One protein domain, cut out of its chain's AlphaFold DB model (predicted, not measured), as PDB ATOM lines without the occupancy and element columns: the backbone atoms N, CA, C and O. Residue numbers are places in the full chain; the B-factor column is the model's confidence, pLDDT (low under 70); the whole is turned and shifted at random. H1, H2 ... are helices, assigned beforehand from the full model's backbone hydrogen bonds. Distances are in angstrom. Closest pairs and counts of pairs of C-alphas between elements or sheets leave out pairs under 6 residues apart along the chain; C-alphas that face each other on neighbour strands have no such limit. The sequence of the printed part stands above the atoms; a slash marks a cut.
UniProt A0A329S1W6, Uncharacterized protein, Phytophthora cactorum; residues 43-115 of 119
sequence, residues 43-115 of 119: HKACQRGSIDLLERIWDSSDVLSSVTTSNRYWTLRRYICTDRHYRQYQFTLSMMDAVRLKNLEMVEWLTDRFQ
ATOM      1  N   HIS A  43      -0.387 -23.928  -2.763       92.88
ATOM      2  CA  HIS A  43      -0.139 -25.034  -3.698       92.88
ATOM      3  C   HIS A  43       0.605 -24.589  -4.974       92.88
ATOM      4  O   HIS A  43       1.453 -25.311  -5.492       92.88
ATOM      5  N   LYS A  44       0.370 -23.366  -5.474       94.38
ATOM      6  CA  LYS A  44       1.135 -22.818  -6.609       94.38
ATOM      7  C   LYS A  44       2.576 -22.498  -6.223       94.38
ATOM      8  O   LYS A  44       3.457 -22.612  -7.073       94.38
ATOM      9  N   ALA A  45       2.823 -22.125  -4.971       93.69
ATOM     10  CA  ALA A  45       4.174 -21.979  -4.444       93.69
ATOM     11  C   ALA A  45       4.876 -23.341  -4.310       93.69
ATOM     12  O   ALA A  45       6.034 -23.458  -4.708       93.69
ATOM     13  N   CYS A  46       4.167 -24.398  -3.895       95.00
ATOM     14  CA  CYS A  46       4.706 -25.764  -3.835       95.00
ATOM     15  C   CYS A  46       5.231 -26.244  -5.194       95.00
ATOM     16  O   CYS A  46       6.268 -26.896  -5.260       95.00
ATOM     17  N   GLN A  47       4.600 -25.841  -6.300       95.38
ATOM     18  CA  GLN A  47       5.074 -26.153  -7.660       95.38
ATOM     19  C   GLN A  47       6.466 -25.585  -7.974       95.38
ATOM     20  O   GLN A  47       7.095 -26.024  -8.935       95.38
ATOM     21  N   ARG A  48       6.952 -24.615  -7.188       93.75
ATOM     22  CA  ARG A  48       8.300 -24.047  -7.309       93.75
ATOM     23  C   ARG A  48       9.360 -24.852  -6.559       93.75
ATOM     24  O   ARG A  48      10.537 -24.626  -6.808       93.75
ATOM     25  N   GLY A  49       8.974 -25.765  -5.667       91.31
ATOM     26  CA  GLY A  49       9.921 -26.614  -4.938       91.31
ATOM     27  C   GLY A  49      10.783 -25.891  -3.895       91.31
ATOM     28  O   GLY A  49      11.727 -26.496  -3.404       91.31
ATOM     29  N   SER A  50      10.499 -24.622  -3.576       92.81
ATOM     30  CA  SER A  50      11.310 -23.788  -2.677       92.81
ATOM     31  C   SER A  50      10.656 -23.683  -1.301       92.81
ATOM     32  O   SER A  50       9.575 -23.108  -1.195       92.81
ATOM     33  N   ILE A  51      11.316 -24.218  -0.269       94.12
ATOM     34  CA  ILE A  51      10.859 -24.128   1.128       94.12
ATOM     35  C   ILE A  51      10.903 -22.684   1.627       94.12
ATOM     36  O   ILE A  51       9.898 -22.224   2.153       94.12
ATOM     37  N   ASP A  52      11.970 -21.934   1.335       91.19
ATOM     38  CA  ASP A  52      12.089 -20.513   1.703       91.19
ATOM     39  C   ASP A  52      10.886 -19.676   1.231       91.19
ATOM     40  O   ASP A  52      10.410 -18.774   1.922       91.19
ATOM     41  N   LEU A  53      10.353 -19.979   0.039       91.56
ATOM     42  CA  LEU A  53       9.150 -19.325  -0.472       91.56
ATOM     43  C   LEU A  53       7.901 -19.711   0.334       91.56
ATOM     44  O   LEU A  53       7.040 -18.861   0.559       91.56
ATOM     45  N   LEU A  54       7.780 -20.978   0.740       92.38
ATOM     46  CA  LEU A  54       6.664 -21.452   1.562       92.38
ATOM     47  C   LEU A  54       6.708 -20.844   2.965       92.38
ATOM     48  O   LEU A  54       5.675 -20.368   3.430       92.38
ATOM     49  N   GLU A  55       7.885 -20.792   3.590       91.12
ATOM     50  CA  GLU A  55       8.109 -20.116   4.873       91.12
ATOM     51  C   GLU A  55       7.725 -18.646   4.778       91.12
ATOM     52  O   GLU A  55       6.862 -18.184   5.518       91.12
ATOM     53  N   ARG A  56       8.225 -17.938   3.761       88.75
ATOM     54  CA  ARG A  56       7.872 -16.533   3.541       88.75
ATOM     55  C   ARG A  56       6.361 -16.312   3.429       88.75
ATOM     56  O   ARG A  56       5.822 -15.378   4.025       88.75
ATOM     57  N   ILE A  57       5.662 -17.150   2.657       89.12
ATOM     58  CA  ILE A  57       4.199 -17.070   2.524       89.12
ATOM     59  C   ILE A  57       3.527 -17.340   3.874       89.12
ATOM     60  O   ILE A  57       2.605 -16.609   4.250       89.12
ATOM     61  N   TRP A  58       3.988 -18.345   4.613       88.38
ATOM     62  CA  TRP A  58       3.433 -18.725   5.906       88.38
ATOM     63  C   TRP A  58       3.606 -17.625   6.959       88.38
ATOM     64  O   TRP A  58       2.620 -17.147   7.519       88.38
ATOM     65  N   ASP A  59       4.821 -17.127   7.139       85.75
ATOM     66  CA  ASP A  59       5.153 -16.094   8.124       85.75
ATOM     67  C   ASP A  59       4.422 -14.779   7.818       85.75
ATOM     68  O   ASP A  59       3.932 -14.079   8.707       85.75
ATOM     69  N   SER A  60       4.256 -14.457   6.528       80.44
ATOM     70  CA  SER A  60       3.507 -13.269   6.098       80.44
ATOM     71  C   SER A  60       2.013 -13.367   6.409       80.44
ATOM     72  O   SER A  60       1.324 -12.346   6.515       80.44
ATOM     73  N   SER A  61       1.513 -14.598   6.541       77.31
ATOM     74  CA  SER A  61       0.135 -14.905   6.901       77.31
ATOM     75  C   SER A  61      -0.076 -14.765   8.408       77.31
ATOM     76  O   SER A  61      -1.076 -14.171   8.819       77.31
ATOM     77  N   ASP A  62       0.884 -15.220   9.219       71.50
ATOM     78  CA  ASP A  62       0.811 -15.170  10.685       71.50
ATOM     79  C   ASP A  62       0.811 -13.730  11.231       71.50
ATOM     80  O   ASP A  62      -0.009 -13.353  12.079       71.50
ATOM     81  N   VAL A  63       1.637 -12.862  10.634       70.25
ATOM     82  CA  VAL A  63       1.653 -11.425  10.953       70.25
ATOM     83  C   VAL A  63       0.278 -10.783  10.747       70.25
ATOM     84  O   VAL A  63      -0.083  -9.866  11.482       70.25
ATOM     85  N   LEU A  64      -0.532 -11.275   9.802       65.56
ATOM     86  CA  LEU A  64      -1.863 -10.729   9.537       65.56
ATOM     87  C   LEU A  64      -2.961 -11.306  10.441       65.56
ATOM     88  O   LEU A  64      -3.959 -10.619  10.671       65.56
ATOM     89  N   SER A  65      -2.814 -12.534  10.951       62.31
ATOM     90  CA  SER A  65      -3.792 -13.123  11.880       62.31
ATOM     91  C   SER A  65      -3.856 -12.393  13.218       62.31
ATOM     92  O   SER A  65      -4.923 -12.350  13.827       62.31
ATOM     93  N   SER A  66      -2.753 -11.776  13.653       60.09
ATOM     94  CA  SER A  66      -2.702 -10.990  14.895       60.09
ATOM     95  C   SER A  66      -3.403  -9.625  14.790       60.09
ATOM     96  O   SER A  66      -3.807  -9.042  15.800       60.09
ATOM     97  N   VAL A  67      -3.600  -9.109  13.572       61.47
ATOM     98  CA  VAL A  67      -4.179  -7.785  13.339       61.47
ATOM     99  C   VAL A  67      -5.710  -7.876  13.379       61.47
ATOM    100  O   VAL A  67      -6.377  -8.196  12.396       61.47
ATOM    101  N   THR A  68      -6.292  -7.517  14.525       52.88
ATOM    102  CA  THR A  68      -7.746  -7.460  14.786       52.88
ATOM    103  C   THR A  68      -8.480  -6.334  14.052       52.88
ATOM    104  O   THR A  68      -9.678  -6.132  14.264       52.88
ATOM    105  N   THR A  69      -7.793  -5.573  13.192       52.47
ATOM    106  CA  THR A  69      -8.419  -4.432  12.525       52.47
ATOM    107  C   THR A  69      -9.559  -4.904  11.627       52.47
ATOM    108  O   THR A  69      -9.471  -5.898  10.902       52.47
ATOM    109  N   SER A  70     -10.657  -4.157  11.697       49.91
ATOM    110  CA  SER A  70     -11.949  -4.326  11.021       49.91
ATOM    111  C   SER A  70     -11.887  -4.406   9.490       49.91
ATOM    112  O   SER A  70     -12.924  -4.434   8.823       49.91
ATOM    113  N   ASN A  71     -10.685  -4.451   8.919       50.75
ATOM    114  CA  ASN A  71     -10.458  -4.440   7.499       50.75
ATOM    115  C   ASN A  71     -10.583  -5.853   6.923       50.75
ATOM    116  O   ASN A  71      -9.670  -6.678   6.989       50.75
ATOM    117  N   ARG A  72     -11.771  -6.144   6.392       54.31
ATOM    118  CA  ARG A  72     -12.170  -7.426   5.791       54.31
ATOM    119  C   ARG A  72     -11.611  -7.606   4.373       54.31
ATOM    120  O   ARG A  72     -12.328  -8.087   3.500       54.31
ATOM    121  N   TYR A  73     -10.381  -7.177   4.096       60.31
ATOM    122  CA  TYR A  73      -9.823  -7.392   2.762       60.31
ATOM    123  C   TYR A  73      -9.594  -8.885   2.523       60.31
ATOM    124  O   TYR A  73      -8.968  -9.580   3.330       60.31
ATOM    125  N   TRP A  74     -10.133  -9.365   1.404       66.19
ATOM    126  CA  TRP A  74      -9.929 -10.718   0.912       66.19
ATOM    127  C   TRP A  74      -8.464 -10.862   0.490       66.19
ATOM    128  O   TRP A  74      -8.031 -10.238  -0.473       66.19
ATOM    129  N   THR A  75      -7.686 -11.637   1.245       74.44
ATOM    130  CA  THR A  75      -6.299 -11.978   0.895       74.44
ATOM    131  C   THR A  75      -6.068 -13.460   1.146       74.44
ATOM    132  O   THR A  75      -6.499 -13.990   2.173       74.44
ATOM    133  N   LEU A  76      -5.392 -14.141   0.219       82.81
ATOM    134  CA  LEU A  76      -5.170 -15.592   0.285       82.81
ATOM    135  C   LEU A  76      -4.403 -15.990   1.554       82.81
ATOM    136  O   LEU A  76      -4.808 -16.929   2.240       82.81
ATOM    137  N   ARG A  77      -3.392 -15.195   1.934       79.25
ATOM    138  CA  ARG A  77      -2.664 -15.323   3.207       79.25
ATOM    139  C   ARG A  77      -3.556 -15.282   4.451       79.25
ATOM    140  O   ARG A  77      -3.303 -15.977   5.418       79.25
ATOM    141  N   ARG A  78      -4.648 -14.512   4.457       79.69
ATOM    142  CA  ARG A  78      -5.552 -14.493   5.616       79.69
ATOM    143  C   ARG A  78      -6.392 -15.760   5.664       79.69
ATOM    144  O   ARG A  78      -6.521 -16.379   6.714       79.69
ATOM    145  N   TYR A  79      -6.938 -16.155   4.517       83.75
ATOM    146  CA  TYR A  79      -7.812 -17.320   4.425       83.75
ATOM    147  C   TYR A  79      -7.090 -18.623   4.760       83.75
ATOM    148  O   TYR A  79      -7.721 -19.507   5.334       83.75
ATOM    149  N   ILE A  80      -5.788 -18.743   4.471       86.31
ATOM    150  CA  ILE A  80      -5.023 -19.940   4.848       86.31
ATOM    151  C   ILE A  80      -4.964 -20.139   6.368       86.31
ATOM    152  O   ILE A  80      -4.971 -21.281   6.818       86.31
ATOM    153  N   CYS A  81      -4.993 -19.052   7.148       81.44
ATOM    154  CA  CYS A  81      -5.013 -19.094   8.610       81.44
ATOM    155  C   CYS A  81      -6.436 -19.173   9.185       81.44
ATOM    156  O   CYS A  81      -6.654 -19.848  10.188       81.44
ATOM    157  N   THR A  82      -7.411 -18.479   8.584       83.19
ATOM    158  CA  THR A  82      -8.738 -18.284   9.198       83.19
ATOM    159  C   THR A  82      -9.828 -19.230   8.698       83.19
ATOM    160  O   THR A  82     -10.788 -19.480   9.425       83.19
ATOM    161  N   ASP A  83      -9.742 -19.722   7.460       88.00
ATOM    162  CA  ASP A  83     -10.802 -20.519   6.839       88.00
ATOM    163  C   ASP A  83     -10.414 -21.999   6.768       88.00
ATOM    164  O   ASP A  83      -9.524 -22.408   6.021       88.00
ATOM    165  N   ARG A  84     -11.127 -22.830   7.536       90.19
ATOM    166  CA  ARG A  84     -10.848 -24.269   7.633       90.19
ATOM    167  C   ARG A  84     -10.969 -25.009   6.296       90.19
ATOM    168  O   ARG A  84     -10.248 -25.979   6.083       90.19
ATOM    169  N   HIS A  85     -11.892 -24.593   5.428       91.00
ATOM    170  CA  HIS A  85     -12.167 -25.272   4.163       91.00
ATOM    171  C   HIS A  85     -11.106 -24.902   3.135       91.00
ATOM    172  O   HIS A  85     -10.568 -25.777   2.460       91.00
ATOM    173  N   TYR A  86     -10.749 -23.620   3.074       91.00
ATOM    174  CA  TYR A  86      -9.644 -23.156   2.252       91.00
ATOM    175  C   TYR A  86      -8.312 -23.769   2.701       91.00
ATOM    176  O   TYR A  86      -7.531 -24.207   1.858       91.00
ATOM    177  N   ARG A  87      -8.076 -23.882   4.015       91.50
ATOM    178  CA  ARG A  87      -6.878 -24.521   4.571       91.50
ATOM    179  C   ARG A  87      -6.782 -26.003   4.190       91.50
ATOM    180  O   ARG A  87      -5.750 -26.414   3.671       91.50
ATOM    181  N   GLN A  88      -7.864 -26.775   4.337       94.12
ATOM    182  CA  GLN A  88      -7.927 -28.169   3.864       94.12
ATOM    183  C   GLN A  88      -7.677 -28.272   2.353       94.12
ATOM    184  O   GLN A  88      -6.913 -29.122   1.908       94.12
ATOM    185  N   TYR A  89      -8.285 -27.389   1.557       94.12
ATOM    186  CA  TYR A  89      -8.097 -27.364   0.106       94.12
ATOM    187  C   TYR A  89      -6.640 -27.080  -0.291       94.12
ATOM    188  O   TYR A  89      -6.086 -27.780  -1.141       94.12
ATOM    189  N   GLN A  90      -5.996 -26.090   0.340       94.38
ATOM    190  CA  GLN A  90      -4.579 -25.810   0.105       94.38
ATOM    191  C   GLN A  90      -3.701 -26.982   0.541       94.38
ATOM    192  O   GLN A  90      -2.781 -27.319  -0.199       94.38
ATOM    193  N   PHE A  91      -3.988 -27.631   1.673       95.19
ATOM    194  CA  PHE A  91      -3.236 -28.801   2.131       95.19
ATOM    195  C   PHE A  91      -3.279 -29.946   1.117       95.19
ATOM    196  O   PHE A  91      -2.227 -30.407   0.682       95.19
ATOM    197  N   THR A  92      -4.475 -30.353   0.676       96.38
ATOM    198  CA  THR A  92      -4.642 -31.451  -0.288       96.38
ATOM    199  C   THR A  92      -3.864 -31.181  -1.578       96.38
ATOM    200  O   THR A  92      -3.093 -32.029  -2.023       96.38
ATOM    201  N   LEU A  93      -3.997 -29.983  -2.161       96.62
ATOM    202  CA  LEU A  93      -3.289 -29.643  -3.399       96.62
ATOM    203  C   LEU A  93      -1.773 -29.525  -3.210       96.62
ATOM    204  O   LEU A  93      -1.012 -29.992  -4.057       96.62
ATOM    205  N   SER A  94      -1.332 -28.931  -2.103       96.00
ATOM    206  CA  SER A  94       0.093 -28.782  -1.791       96.00
ATOM    207  C   SER A  94       0.754 -30.146  -1.584       96.00
ATOM    208  O   SER A  94       1.833 -30.384  -2.116       96.00
ATOM    209  N   MET A  95       0.074 -31.074  -0.903       96.31
ATOM    210  CA  MET A  95       0.533 -32.456  -0.728       96.31
ATOM    211  C   MET A  95       0.638 -33.204  -2.058       96.31
ATOM    212  O   MET A  95       1.643 -33.869  -2.310       96.31
ATOM    213  N   MET A  96      -0.357 -33.069  -2.941       96.56
ATOM    214  CA  MET A  96      -0.291 -33.652  -4.287       96.56
ATOM    215  C   MET A  96       0.918 -33.129  -5.073       96.56
ATOM    216  O   MET A  96       1.613 -33.904  -5.735       96.56
ATOM    217  N   ASP A  97       1.180 -31.823  -4.999       96.88
ATOM    218  CA  ASP A  97       2.307 -31.196  -5.684       96.88
ATOM    219  C   ASP A  97       3.655 -31.630  -5.072       96.88
ATOM    220  O   ASP A  97       4.569 -31.978  -5.824       96.88
ATOM    221  N   ALA A  98       3.765 -31.722  -3.742       96.38
ATOM    222  CA  ALA A  98       4.966 -32.191  -3.043       96.38
ATOM    223  C   ALA A  98       5.322 -33.648  -3.396       96.38
ATOM    224  O   ALA A  98       6.471 -33.948  -3.737       96.38
ATOM    225  N   VAL A  99       4.327 -34.543  -3.409       96.06
ATOM    226  CA  VAL A  99       4.502 -35.951  -3.807       96.06
ATOM    227  C   VAL A  99       4.901 -36.060  -5.277       96.06
ATOM    228  O   VAL A  99       5.819 -36.810  -5.612       96.06
ATOM    229  N   ARG A 100       4.268 -35.280  -6.167       96.31
ATOM    230  CA  ARG A 100       4.623 -35.254  -7.596       96.31
ATOM    231  C   ARG A 100       6.070 -34.809  -7.818       96.31
ATOM    232  O   ARG A 100       6.738 -35.348  -8.697       96.31
ATOM    233  N   LEU A 101       6.548 -33.854  -7.023       96.00
ATOM    234  CA  LEU A 101       7.930 -33.371  -7.052       96.00
ATOM    235  C   LEU A 101       8.921 -34.297  -6.330       96.00
ATOM    236  O   LEU A 101      10.124 -34.076  -6.440       96.00
ATOM    237  N   LYS A 102       8.444 -35.329  -5.617       96.62
ATOM    238  CA  LYS A 102       9.249 -36.192  -4.735       96.62
ATOM    239  C   LYS A 102      10.058 -35.389  -3.706       96.62
ATOM    240  O   LYS A 102      11.172 -35.774  -3.354       96.62
ATOM    241  N   ASN A 103       9.505 -34.270  -3.242       96.75
ATOM    242  CA  ASN A 103      10.157 -33.392  -2.279       96.75
ATOM    243  C   ASN A 103       9.719 -33.782  -0.858       96.75
ATOM    244  O   ASN A 103       8.647 -33.383  -0.408       96.75
ATOM    245  N   LEU A 104      10.538 -34.598  -0.184       96.00
ATOM    246  CA  LEU A 104      10.261 -35.071   1.177       96.00
ATOM    247  C   LEU A 104      10.248 -33.924   2.193       96.00
ATOM    248  O   LEU A 104       9.343 -33.858   3.014       96.00
ATOM    249  N   GLU A 105      11.195 -32.996   2.078       96.75
ATOM    250  CA  GLU A 105      11.292 -31.819   2.945       96.75
ATOM    251  C   GLU A 105      10.000 -30.986   2.900       96.75
ATOM    252  O   GLU A 105       9.471 -30.569   3.926       96.75
ATOM    253  N   MET A 106       9.410 -30.828   1.713       96.31
ATOM    254  CA  MET A 106       8.127 -30.142   1.550       96.31
ATOM    255  C   MET A 106       6.960 -30.909   2.174       96.31
ATOM    256  O   MET A 106       6.044 -30.286   2.708       96.31
ATOM    257  N   VAL A 107       6.967 -32.242   2.109       96.06
ATOM    258  CA  VAL A 107       5.950 -33.063   2.783       96.06
ATOM    259  C   VAL A 107       6.046 -32.875   4.295       96.06
ATOM    260  O   VAL A 107       5.027 -32.612   4.930       96.06
ATOM    261  N   GLU A 108       7.252 -32.947   4.857       95.94
ATOM    262  CA  GLU A 108       7.495 -32.729   6.285       95.94
ATOM    263  C   GLU A 108       7.022 -31.333   6.709       95.94
ATOM    264  O   GLU A 108       6.200 -31.215   7.623       95.94
ATOM    265  N   TRP A 109       7.419 -30.298   5.963       95.81
ATOM    266  CA  TRP A 109       6.992 -28.916   6.181       95.81
ATOM    267  C   TRP A 109       5.461 -28.769   6.173       95.81
ATOM    268  O   TRP A 109       4.877 -28.173   7.080       95.81
ATOM    269  N   LEU A 110       4.776 -29.361   5.185       94.94
ATOM    270  CA  LEU A 110       3.313 -29.312   5.089       94.94
ATOM    271  C   LEU A 110       2.641 -30.034   6.260       94.94
ATOM    272  O   LEU A 110       1.669 -29.521   6.813       94.94
ATOM    273  N   THR A 111       3.136 -31.207   6.655       94.25
ATOM    274  CA  THR A 111       2.547 -31.973   7.763       94.25
ATOM    275  C   THR A 111       2.717 -31.287   9.114       94.25
ATOM    276  O   THR A 111       1.799 -31.330   9.933       94.25
ATOM    277  N   ASP A 112       3.839 -30.596   9.326       94.00
ATOM    278  CA  ASP A 112       4.086 -29.845  10.553       94.00
ATOM    279  C   ASP A 112       3.163 -28.621  10.674       94.00
ATOM    280  O   ASP A 112       2.595 -28.363  11.736       94.00
ATOM    281  N   ARG A 113       2.930 -27.901   9.568       91.06
ATOM    282  CA  ARG A 113       2.098 -26.683   9.558       91.06
ATOM    283  C   ARG A 113       0.593 -26.945   9.443       91.06
ATOM    284  O   ARG A 113      -0.210 -26.102   9.856       91.06
ATOM    285  N   PHE A 114       0.171 -28.089   8.905       90.56
ATOM    286  CA  PHE A 114      -1.241 -28.459   8.713       90.56
ATOM    287  C   PHE A 114      -1.674 -29.627   9.613       90.56
ATOM    288  O   PHE A 114      -2.323 -30.576   9.169       90.56
ATOM    289  N   GLN A 115      -1.372 -29.541  10.908       87.19
ATOM    290  CA  GLN A 115      -1.792 -30.551  11.881       87.19
ATOM    291  C   GLN A 115      -3.322 -30.713  11.901       87.19
ATOM    292  O   GLN A 115      -4.068 -29.736  12.009       87.19
TER     293      GLN A 115
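This is residues 43 to 115 of the 119 residues of an uncharacterized protein of Phytophthora cactorum (UniProt A0A329S1W6). What shape is this? Two long helices, H2 and H4, make the two sides of an elongated body, with H3 set steeply between them at one end, the short H1 bridging them farther along, and H5 folded back beside H4. The loop of residues 66 to 74 sticks out and adds to the length. How is it made up? The 73 printed residues include five named helices, H1 to H5 in chain order, and no named strand: all helix. The whole is compact, with a radius of gyration of the C-alphas of 12.6 A and spans of 41 by 23 by 20 A.

Where do the first helices lie? H1 is residues 43 to 46, from C-alpha 43 at (-0.139, -25.034, -3.698). H2, residues 51 to 65, is 21.2 A long. What follows? H3 is residues 76 to 82, H4 is residues 84 to 101, 25.5 A long, and H5 is residues 104 to 113, 14.4 A long, ending at C-alpha 113 at (2.098, -26.683, 9.558).

What does H1 meet? H1 touches residues 90 to 98 of H4, with the closest C-alphas, His 43 and Ser 94, 4.2 A apart. How do H2 and H3 stand? They touch at a steep tilt of 62 degrees, the same way, the closest C-alphas being those of Ser 61 and Arg 77, 4.7 A apart. H2 and H4 are apart. And H4 with H5? They form a helical hairpin, opposite ways at a shallow tilt of 11 degrees; the closest C-alphas, of Ala 98 and Met 106, are 5.9 A apart. Are the backbones within hydrogen-bond range? Each O i to N i+4 pair is in H4 and H5, 10 of 11 in H2 and 2 of 3 in H3; H1 is too short for one.

How large is it? The C-alphas farthest apart, of Ser 70 and Lys 102, are 41.4 A apart. Is it whole and confident? The printed part has no cut and no long link. Residues 64 to 74 have pLDDT under 70.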